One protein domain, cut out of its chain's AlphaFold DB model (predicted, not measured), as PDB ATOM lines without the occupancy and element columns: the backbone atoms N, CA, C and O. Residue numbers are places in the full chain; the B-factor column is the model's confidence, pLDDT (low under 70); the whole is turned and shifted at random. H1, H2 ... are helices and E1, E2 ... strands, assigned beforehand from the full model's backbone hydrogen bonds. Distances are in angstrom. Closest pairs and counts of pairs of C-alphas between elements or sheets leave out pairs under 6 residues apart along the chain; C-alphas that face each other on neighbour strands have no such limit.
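What this domain is: This is residues 3 to 71 of the 76 residues of the protein "Robl_LC7 domain-containing protein" of Malassezia pachydermatis (UniProt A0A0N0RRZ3). A small four-stranded sheet has one long helix, H1, lying crosswise over one of its faces, the other face bare; H1 reaches well past the sheet at its last residues, and it makes the longest axis. The printed part has 69 residues, in the order E1, H1, E2, E3, E4; the sheet's order is E1, E4, E3, E2, mixed, and the class is mixed, helices and strands. It is only just compact, close to loose, with a radius of gyration of the C-alphas of 12.9 A and spans of 39 by 26 by 16 A.

How they stand to each other: Start at E3, residues 55 to 60, an inner strand. E4, residues 64 to 70, is its antiparallel neighbour, with N 57 and O 68 2.8 A apart, within hydrogen-bond range. On the other side of E3, E2, residues 47 to 50, is antiparallel, with N 49 and O 56 at 2.8 A. E2, E3 and E4 form a meander, each strand the antiparallel neighbour of the one before, in two hairpins. Edge strand E1, residues 3 to 5, is parallel to E4, with N 4 and O 65 at 3.0 A. H1, residues 14 to 38, is on the sheet at a height of 9.4 A, making two layers, a helix on one face of a sheet. It runs across the strands, only just, at 63 degrees to E3 on the local plane; the closest C-alphas of H1 and E3, Val 24 and Val 58, are 7.7 A apart. E1, H1 and E2 form a split strand-helix-strand unit, two strands running the same way with E4 and E3 between them, its crossover left-handed. In H1 every O i to N i+4 pair is within hydrogen-bond range.

Where its parts are: Find C-alpha 14 at (194.488, 124.341, 78.658); from there H1 runs 36.3 A to C-alpha 38 at (192.494, 144.458, 108.785). E4 spans 19.3 A, ending at C-alpha 70 at (204.138, 121.032, 94.007). E3 spans 16.3 A, E2 10.0 A and E1 6.5 A.

The domain as a whole: Look to Ala 12 and Lys 40 for the two C-alphas farthest apart, 39.5 A. The printed part has no cut, and no link is long. Residues 3 to 12 are under 70 in pLDDT; the mean of the printed part is 85.0.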
ATOM      1  N   VAL A   3     200.540 135.361  84.491       56.53
ATOM      2  CA  VAL A   3     200.869 134.282  85.441       56.53
ATOM      3  C   VAL A   3     202.046 133.494  84.874       56.53
ATOM      4  O   VAL A   3     202.007 133.112  83.705       56.53
ATOM      5  N   ILE A   4     203.100 133.305  85.667       64.69
ATOM      6  CA  ILE A   4     204.272 132.495  85.301       64.69
ATOM      7  C   ILE A   4     204.252 131.238  86.172       64.69
ATOM      8  O   ILE A   4     204.025 131.325  87.377       64.69
ATOM      9  N   TRP A   5     204.440 130.080  85.541       66.94
ATOM     10  CA  TRP A   5     204.233 128.762  86.133       66.94
ATOM     11  C   TRP A   5     205.527 127.945  86.162       66.94
ATOM     12  O   TRP A   5     206.235 127.879  85.156       66.94
ATOM     13  N   SER A   6     205.797 127.273  87.286       62.97
ATOM     14  CA  SER A   6     206.888 126.301  87.421       62.97
ATOM     15  C   SER A   6     206.415 125.039  88.158       62.97
ATOM     16  O   SER A   6     206.553 124.922  89.372       62.97
ATOM     17  N   GLY A   7     205.842 124.091  87.421       56.38
ATOM     18  CA  GLY A   7     205.503 122.751  87.909       56.38
ATOM     19  C   GLY A   7     205.302 121.818  86.716       56.38
ATOM     20  O   GLY A   7     204.359 121.980  85.945       56.38
ATOM     21  N   GLY A   8     206.242 120.905  86.471       61.56
ATOM     22  CA  GLY A   8     206.199 120.023  85.297       61.56
ATOM     23  C   GLY A   8     204.884 119.236  85.186       61.56
ATOM     24  O   GLY A   8     204.298 118.926  86.213       61.56
ATOM     25  N   ALA A   9     204.447 118.953  83.948       56.56
ATOM     26  CA  ALA A   9     203.357 118.075  83.456       56.56
ATOM     27  C   ALA A   9     201.975 118.013  84.169       56.56
ATOM     28  O   ALA A   9     201.022 117.525  83.565       56.56
ATOM     29  N   ALA A  10     201.807 118.507  85.397       57.50
ATOM     30  CA  ALA A  10     200.643 118.287  86.260       57.50
ATOM     31  C   ALA A  10     199.363 119.001  85.789       57.50
ATOM     32  O   ALA A  10     198.272 118.705  86.270       57.50
ATOM     33  N   LEU A  11     199.492 119.929  84.839       59.88
ATOM     34  CA  LEU A  11     198.393 120.654  84.202       59.88
ATOM     35  C   LEU A  11     198.624 120.625  82.691       59.88
ATOM     36  O   LEU A  11     198.961 121.630  82.070       59.88
ATOM     37  N   ALA A  12     198.544 119.428  82.113       58.97
ATOM     38  CA  ALA A  12     198.839 119.202  80.701       58.97
ATOM     39  C   ALA A  12     197.766 119.767  79.748       58.97
ATOM     40  O   ALA A  12     198.020 119.850  78.547       58.97
ATOM     41  N   SER A  13     196.582 120.156  80.249       75.75
ATOM     42  CA  SER A  13     195.500 120.713  79.424       75.75
ATOM     43  C   SER A  13     195.232 122.197  79.689       75.75
ATOM     44  O   SER A  13     195.297 122.675  80.825       75.75
ATOM     45  N   SER A  14     194.873 122.921  78.622       76.25
ATOM     46  CA  SER A  14     194.488 124.341  78.658       76.25
ATOM     47  C   SER A  14     193.351 124.606  79.646       76.25
ATOM     48  O   SER A  14     193.428 125.538  80.437       76.25
ATOM     49  N   ASP A  15     192.348 123.729  79.693       85.44
ATOM     50  CA  ASP A  15     191.174 123.908  80.553       85.44
ATOM     51  C   ASP A  15     191.518 123.817  82.045       85.44
ATOM     52  O   ASP A  15     190.891 124.453  82.895       85.44
ATOM     53  N   GLN A  16     192.480 122.963  82.405       81.56
ATOM     54  CA  GLN A  16     192.963 122.869  83.781       81.56
ATOM     55  C   GLN A  16     193.753 124.118  84.168       81.56
ATOM     56  O   GLN A  16     193.576 124.624  85.279       81.56
ATOM     57  N   LEU A  17     194.571 124.631  83.247       81.81
ATOM     58  CA  LEU A  17     195.302 125.874  83.445       81.81
ATOM     59  C   LEU A  17     194.344 127.056  83.646       81.81
ATOM     60  O   LEU A  17     194.507 127.798  84.612       81.81
ATOM     61  N   ASP A  18     193.315 127.189  82.810       86.88
ATOM     62  CA  ASP A  18     192.334 128.275  82.914       86.88
ATOM     63  C   ASP A  18     191.588 128.245  84.252       86.88
ATOM     64  O   ASP A  18     191.443 129.273  84.922       86.88
ATOM     65  N   ARG A  19     191.184 127.050  84.703       88.06
ATOM     66  CA  ARG A  19     190.559 126.869  86.022       88.06
ATOM     67  C   ARG A  19     191.491 127.262  87.164       88.06
ATOM     68  O   ARG A  19     191.050 127.944  88.090       88.06
ATOM     69  N   LEU A  20     192.765 126.873  87.104       86.44
ATOM     70  CA  LEU A  20     193.743 127.261  88.121       86.44
ATOM     71  C   LEU A  20     193.966 128.778  88.130       86.44
ATOM     72  O   LEU A  20     193.994 129.388  89.197       86.44
ATOM     73  N   VAL A  21     194.096 129.396  86.954       88.06
ATOM     74  CA  VAL A  21     194.274 130.847  86.831       88.06
ATOM     75  C   VAL A  21     193.074 131.587  87.420       88.06
ATOM     76  O   VAL A  21     193.275 132.548  88.165       88.06
ATOM     77  N   SER A  22     191.844 131.139  87.142       92.44
ATOM     78  CA  SER A  22     190.638 131.714  87.751       92.44
ATOM     79  C   SER A  22     190.676 131.593  89.274       92.44
ATOM     80  O   SER A  22     190.546 132.596  89.972       92.44
ATOM     81  N   PHE A  23     190.958 130.393  89.790       92.31
ATOM     82  CA  PHE A  23     191.038 130.132  91.227       92.31
ATOM     83  C   PHE A  23     192.056 131.034  91.942       92.31
ATOM     84  O   PHE A  23     191.748 131.618  92.984       92.31
ATOM     85  N   VAL A  24     193.260 131.178  91.380       92.19
ATOM     86  CA  VAL A  24     194.315 132.029  91.950       92.19
ATOM     87  C   VAL A  24     193.875 133.493  91.975       92.19
ATOM     88  O   VAL A  24     194.055 134.167  92.988       92.19
ATOM     89  N   ARG A  25     193.268 133.992  90.890       91.81
ATOM     90  CA  ARG A  25     192.792 135.383  90.806       91.81
ATOM     91  C   ARG A  25     191.705 135.684  91.828       91.81
ATOM     92  O   ARG A  25     191.786 136.710  92.502       91.81
ATOM     93  N   ASP A  26     190.717 134.805  91.938       95.50
ATOM     94  CA  ASP A  26     189.601 134.985  92.863       95.50
ATOM     95  C   ASP A  26     190.086 134.952  94.313       95.50
ATOM     96  O   ASP A  26     189.722 135.818  95.111       95.50
ATOM     97  N   THR A  27     190.985 134.014  94.627       94.62
ATOM     98  CA  THR A  27     191.593 133.899  95.956       94.62
ATOM     99  C   THR A  27     192.372 135.160  96.321       94.62
ATOM    100  O   THR A  27     192.102 135.754  97.362       94.62
ATOM    101  N   LEU A  28     193.280 135.626  95.453       93.31
ATOM    102  CA  LEU A  28     194.063 136.844  95.703       93.31
ATOM    103  C   LEU A  28     193.170 138.073  95.891       93.31
ATOM    104  O   LEU A  28     193.391 138.856  96.809       93.31
ATOM    105  N   ARG A  29     192.125 138.222  95.067       93.25
ATOM    106  CA  ARG A  29     191.181 139.343  95.170       93.25
ATOM    107  C   ARG A  29     190.482 139.382  96.529       93.25
ATOM    108  O   ARG A  29     190.308 140.462  97.092       93.25
ATOM    109  N   VAL A  30     190.034 138.230  97.026       95.56
ATOM    110  CA  VAL A  30     189.357 138.139  98.328       95.56
ATOM    111  C   VAL A  30     190.351 138.353  99.467       95.56
ATOM    112  O   VAL A  30     190.066 139.139 100.366       95.56
ATOM    113  N   SER A  31     191.524 137.717  99.409       94.50
ATOM    114  CA  SER A  31     192.572 137.870 100.422       94.50
ATOM    115  C   SER A  31     193.042 139.317 100.556       94.50
ATOM    116  O   SER A  31     193.087 139.820 101.671       94.50
ATOM    117  N   TRP A  32     193.306 140.014  99.446       92.00
ATOM    118  CA  TRP A  32     193.680 141.431  99.472       92.00
ATOM    119  C   TRP A  32     192.615 142.310 100.110       92.00
ATOM    120  O   TRP A  32     192.945 143.152 100.933       92.00
ATOM    121  N   ARG A  33     191.337 142.088  99.781       92.94
ATOM    122  CA  ARG A  33     190.245 142.834 100.416       92.94
ATOM    123  C   ARG A  33     190.255 142.641 101.931       92.94
ATOM    124  O   ARG A  33     190.041 143.601 102.653       92.94
ATOM    125  N   HIS A  34     190.462 141.415 102.406       95.06
ATOM    126  CA  HIS A  34     190.490 141.154 103.843       95.06
ATOM    127  C   HIS A  34     191.711 141.779 104.522       95.06
ATOM    128  O   HIS A  34     191.557 142.352 105.594       95.06
ATOM    129  N   ILE A  35     192.884 141.729 103.890       93.81
ATOM    130  CA  ILE A  35     194.103 142.364 104.413       93.81
ATOM    131  C   ILE A  35     193.901 143.875 104.539       93.81
ATOM    132  O   ILE A  35     194.041 144.394 105.637       93.81
ATOM    133  N   ASP A  36     193.416 144.537 103.485       91.88
ATOM    134  CA  ASP A  36     193.135 145.982 103.496       91.88
ATOM    135  C   ASP A  36     192.110 146.383 104.576       91.88
ATOM    136  O   ASP A  36     192.207 147.447 105.184       91.88
ATOM    137  N   THR A  37     191.134 145.512 104.877       94.31
ATOM    138  CA  THR A  37     190.185 145.756 105.980       94.31
ATOM    139  C   THR A  37     190.776 145.547 107.375       94.31
ATOM    140  O   THR A  37     190.222 146.076 108.337       94.31
ATOM    141  N   MET A  38     191.838 144.749 107.506       94.25
ATOM    142  CA  MET A  38     192.494 144.458 108.785       94.25
ATOM    143  C   MET A  38     193.571 145.496 109.097       94.25
ATOM    144  O   MET A  38     193.590 146.043 110.198       94.25
ATOM    145  N   GLU A  39     194.426 145.789 108.121       93.19
ATOM    146  CA  GLU A  39     195.482 146.788 108.200       93.19
ATOM    147  C   GLU A  39     195.591 147.496 106.851       93.19
ATOM    148  O   GLU A  39     195.939 146.910 105.826       93.19
ATOM    149  N   LYS A  40     195.232 148.779 106.854       90.31
ATOM    150  CA  LYS A  40     195.287 149.598 105.651       90.31
ATOM    151  C   LYS A  40     196.741 149.748 105.207       90.31
ATOM    152  O   LYS A  40     197.605 150.002 106.040       90.31
ATOM    153  N   ASP A  41     196.970 149.648 103.901       85.62
ATOM    154  CA  ASP A  41     198.290 149.727 103.260       85.62
ATOM    155  C   ASP A  41     199.229 148.528 103.545       85.62
ATOM    156  O   ASP A  41     200.388 148.562 103.128       85.62
ATOM    157  N   ASP A  42     198.744 147.448 104.179       89.75
ATOM    158  CA  ASP A  42     199.469 146.168 104.234       89.75
ATOM    159  C   ASP A  42     199.371 145.407 102.895       89.75
ATOM    160  O   ASP A  42     198.370 145.473 102.172       89.75
ATOM    161  N   GLU A  43     200.422 144.659 102.553       87.56
ATOM    162  CA  GLU A  43     200.561 143.979 101.267       87.56
ATOM    163  C   GLU A  43     200.710 142.461 101.432       87.56
ATOM    164  O   GLU A  43     201.587 141.943 102.128       87.56
ATOM    165  N   LEU A  44     199.898 141.702 100.688       90.38
ATOM    166  CA  LEU A  44     200.059 140.252 100.603       90.38
ATOM    167  C   LEU A  44     201.343 139.901  99.842       90.38
ATOM    168  O   LEU A  44     201.356 139.917  98.615       90.38
ATOM    169  N   SER A  45     202.384 139.491 100.560       91.00
ATOM    170  CA  SER A  45     203.663 139.076  99.965       91.00
ATOM    171  C   SER A  45     203.681 137.620  99.477       91.00
ATOM    172  O   SER A  45     204.290 137.304  98.454       91.00
ATOM    173  N   LEU A  46     203.012 136.708 100.192       93.38
ATOM    174  CA  LEU A  46     202.996 135.278  99.877       93.38
ATOM    175  C   LEU A  46     201.693 134.623 100.329       93.38
ATOM    176  O   LEU A  46     201.260 134.781 101.468       93.38
ATOM    177  N   LEU A  47     201.122 133.790  99.461       94.56
ATOM    178  CA  LEU A  47     199.999 132.922  99.785       94.56
ATOM    179  C   LEU A  47     200.383 131.463  99.530       94.56
ATOM    180  O   LEU A  47     200.736 131.079  98.418       94.56
ATOM    181  N   ARG A  48     200.315 130.642 100.581       94.19
ATOM    182  CA  ARG A  48     200.618 129.207 100.530       94.19
ATOM    183  C   ARG A  48     199.360 128.408 100.848       94.19
ATOM    184  O   ARG A  48     198.856 128.461 101.965       94.19
ATOM    185  N   LEU A  49     198.875 127.643  99.878       92.31
ATOM    186  CA  LEU A  49     197.722 126.759 100.029       92.31
ATOM    187  C   LEU A  49     198.175 125.311  99.939       92.31
ATOM    188  O   LEU A  49     198.627 124.850  98.895       92.31
ATOM    189  N   ARG A  50     198.014 124.569 101.032       91.38
ATOM    190  CA  ARG A  50     198.304 123.139 101.064       91.38
ATOM    191  C   ARG A  50     197.007 122.347 101.079       91.38
ATOM    192  O   ARG A  50     196.198 122.456 101.992       91.38
ATOM    193  N   THR A  51     196.833 121.525 100.059       88.12
ATOM    194  CA  THR A  51     195.822 120.472  99.999       88.12
ATOM    195  C   THR A  51     196.462 119.134 100.373       88.12
ATOM    196  O   THR A  51     197.675 119.036 100.559       88.12
ATOM    197  N   LYS A  52     195.657 118.070 100.457       85.75
ATOM    198  CA  LYS A  52     196.177 116.719 100.724       85.75
ATOM    199  C   LYS A  52     197.164 116.228  99.657       85.75
ATOM    200  O   LYS A  52     198.041 115.444  99.987       85.75
ATOM    201  N   LYS A  53     196.986 116.650  98.403       82.19
ATOM    202  CA  LYS A  53     197.764 116.159  97.252       82.19
ATOM    203  C   LYS A  53     198.765 117.170  96.726       82.19
ATOM    204  O   LYS A  53     199.776 116.790  96.172       82.19
ATOM    205  N   TYR A  54     198.459 118.448  96.874       84.88
ATOM    206  CA  TYR A  54     199.231 119.508  96.256       84.88
ATOM    207  C   TYR A  54     199.469 120.646  97.218       84.88
ATOM    208  O   TYR A  54     198.627 120.964  98.058       84.88
ATOM    209  N   GLU A  55     200.587 121.307  97.019       89.25
ATOM    210  CA  GLU A  55     200.937 122.563  97.631       89.25
ATOM    211  C   GLU A  55     201.053 123.624  96.542       89.25
ATOM    212  O   GLU A  55     201.710 123.409  95.530       89.25
ATOM    213  N   LEU A  56     200.393 124.758  96.747       89.56
ATOM    214  CA  LEU A  56     200.389 125.902  95.852       89.56
ATOM    215  C   LEU A  56     201.049 127.079  96.572       89.56
ATOM    216  O   LEU A  56     200.549 127.523  97.606       89.56
ATOM    217  N   LEU A  57     202.149 127.592  96.029       92.19
ATOM    218  CA  LEU A  57     202.735 128.867  96.431       92.19
ATOM    219  C   LEU A  57     202.389 129.923  95.388       92.19
ATOM    220  O   LEU A  57     202.649 129.746  94.199       92.19
ATOM    221  N   VAL A  58     201.800 131.018  95.849       93.50
ATOM    222  CA  VAL A  58     201.386 132.158  95.043       93.50
ATOM    223  C   VAL A  58     202.109 133.390  95.565       93.50
ATOM    224  O   VAL A  58     201.897 133.804  96.704       93.50
ATOM    225  N   THR A  59     202.944 133.986  94.724       93.50
ATOM    226  CA  THR A  59     203.669 135.222  95.029       93.50
ATOM    227  C   THR A  59     203.169 136.308  94.079       93.50
ATOM    228  O   THR A  59     203.518 136.285  92.890       93.50
ATOM    229  N   PRO A  60     202.288 137.212  94.540       91.44
ATOM    230  CA  PRO A  60     201.854 138.341  93.731       91.44
ATOM    231  C   PRO A  60     202.989 139.365  93.557       91.44
ATOM    232  O   PRO A  60     203.861 139.511  94.406       91.44
ATOM    233  N   SER A  61     202.987 140.056  92.421       87.25
ATOM    234  CA  SER A  61     203.852 141.197  92.111       87.25
ATOM    235  C   SER A  61     203.106 142.120  91.144       87.25
ATOM    236  O   SER A  61     202.225 141.675  90.404       87.25
ATOM    237  N   GLU A  62     203.484 143.398  91.094       80.19
ATOM    238  CA  GLU A  62     202.901 144.395  90.185       80.19
ATOM    239  C   GLU A  62     202.903 143.952  88.711       80.19
ATOM    240  O   GLU A  62     202.000 144.281  87.937       80.19
ATOM    241  N   LYS A  63     203.918 143.184  88.295       82.25
ATOM    242  CA  LYS A  63     204.111 142.789  86.889       82.25
ATOM    243  C   LYS A  63     203.512 141.420  86.568       82.25
ATOM    244  O   LYS A  63     202.970 141.210  85.476       82.25
ATOM    245  N   TYR A  64     203.613 140.475  87.495       83.75
ATOM    246  CA  TYR A  64     203.188 139.093  87.298       83.75
ATOM    247  C   TYR A  64     202.809 138.429  88.619       83.75
ATOM    248  O   TYR A  64     203.249 138.843  89.680       83.75
ATOM    249  N   ILE A  65     202.017 137.361  88.549       88.69
ATOM    250  CA  ILE A  65     201.823 136.453  89.683       88.69
ATOM    251  C   ILE A  65     202.650 135.206  89.399       88.69
ATOM    252  O   ILE A  65     202.453 134.554  88.369       88.69
ATOM    253  N   LEU A  66     203.577 134.884  90.295       89.62
ATOM    254  CA  LEU A  66     204.284 133.612  90.254       89.62
ATOM    255  C   LEU A  66     203.438 132.564  90.970       89.62
ATOM    256  O   LEU A  66     203.010 132.778  92.103       89.62
ATOM    257  N   VAL A  67     203.204 131.439  90.299       90.00
ATOM    258  CA  VAL A  67     202.491 130.302  90.875       90.00
ATOM    259  C   VAL A  67     203.351 129.055  90.731       90.00
ATOM    260  O   VAL A  67     203.716 128.657  89.624       90.00
ATOM    261  N   VAL A  68     203.646 128.425  91.860       88.06
ATOM    262  CA  VAL A  68     204.317 127.129  91.941       88.06
ATOM    263  C   VAL A  68     203.295 126.144  92.477       88.06
ATOM    264  O   VAL A  68     202.776 126.375  93.567       88.06
ATOM    265  N   LEU A  69     202.998 125.056  91.757       85.56
ATOM    266  CA  LEU A  69     202.349 123.905  92.381       85.56
ATOM    267  C   LEU A  69     203.223 122.665  92.389       85.56
ATOM    268  O   LEU A  69     203.836 122.271  91.399       85.56
ATOM    269  N   HIS A  70     203.288 122.113  93.587       81.25
ATOM    270  CA  HIS A  70     204.138 121.032  94.007       81.25
ATOM    271  C   HIS A  70     203.244 119.884  94.471       81.25
ATOM    272  O   HIS A  70     202.247 120.112  95.154       81.25
ATOM    273  N   ASP A  71     203.589 118.655  94.111       80.00
ATOM    274  CA  ASP A  71     202.993 117.447  94.675       80.00
ATOM    275  C   ASP A  71     203.951 116.910  95.752       80.00
ATOM    276  O   ASP A  71     204.929 116.242  95.410       80.00
TER     277      ASP A  71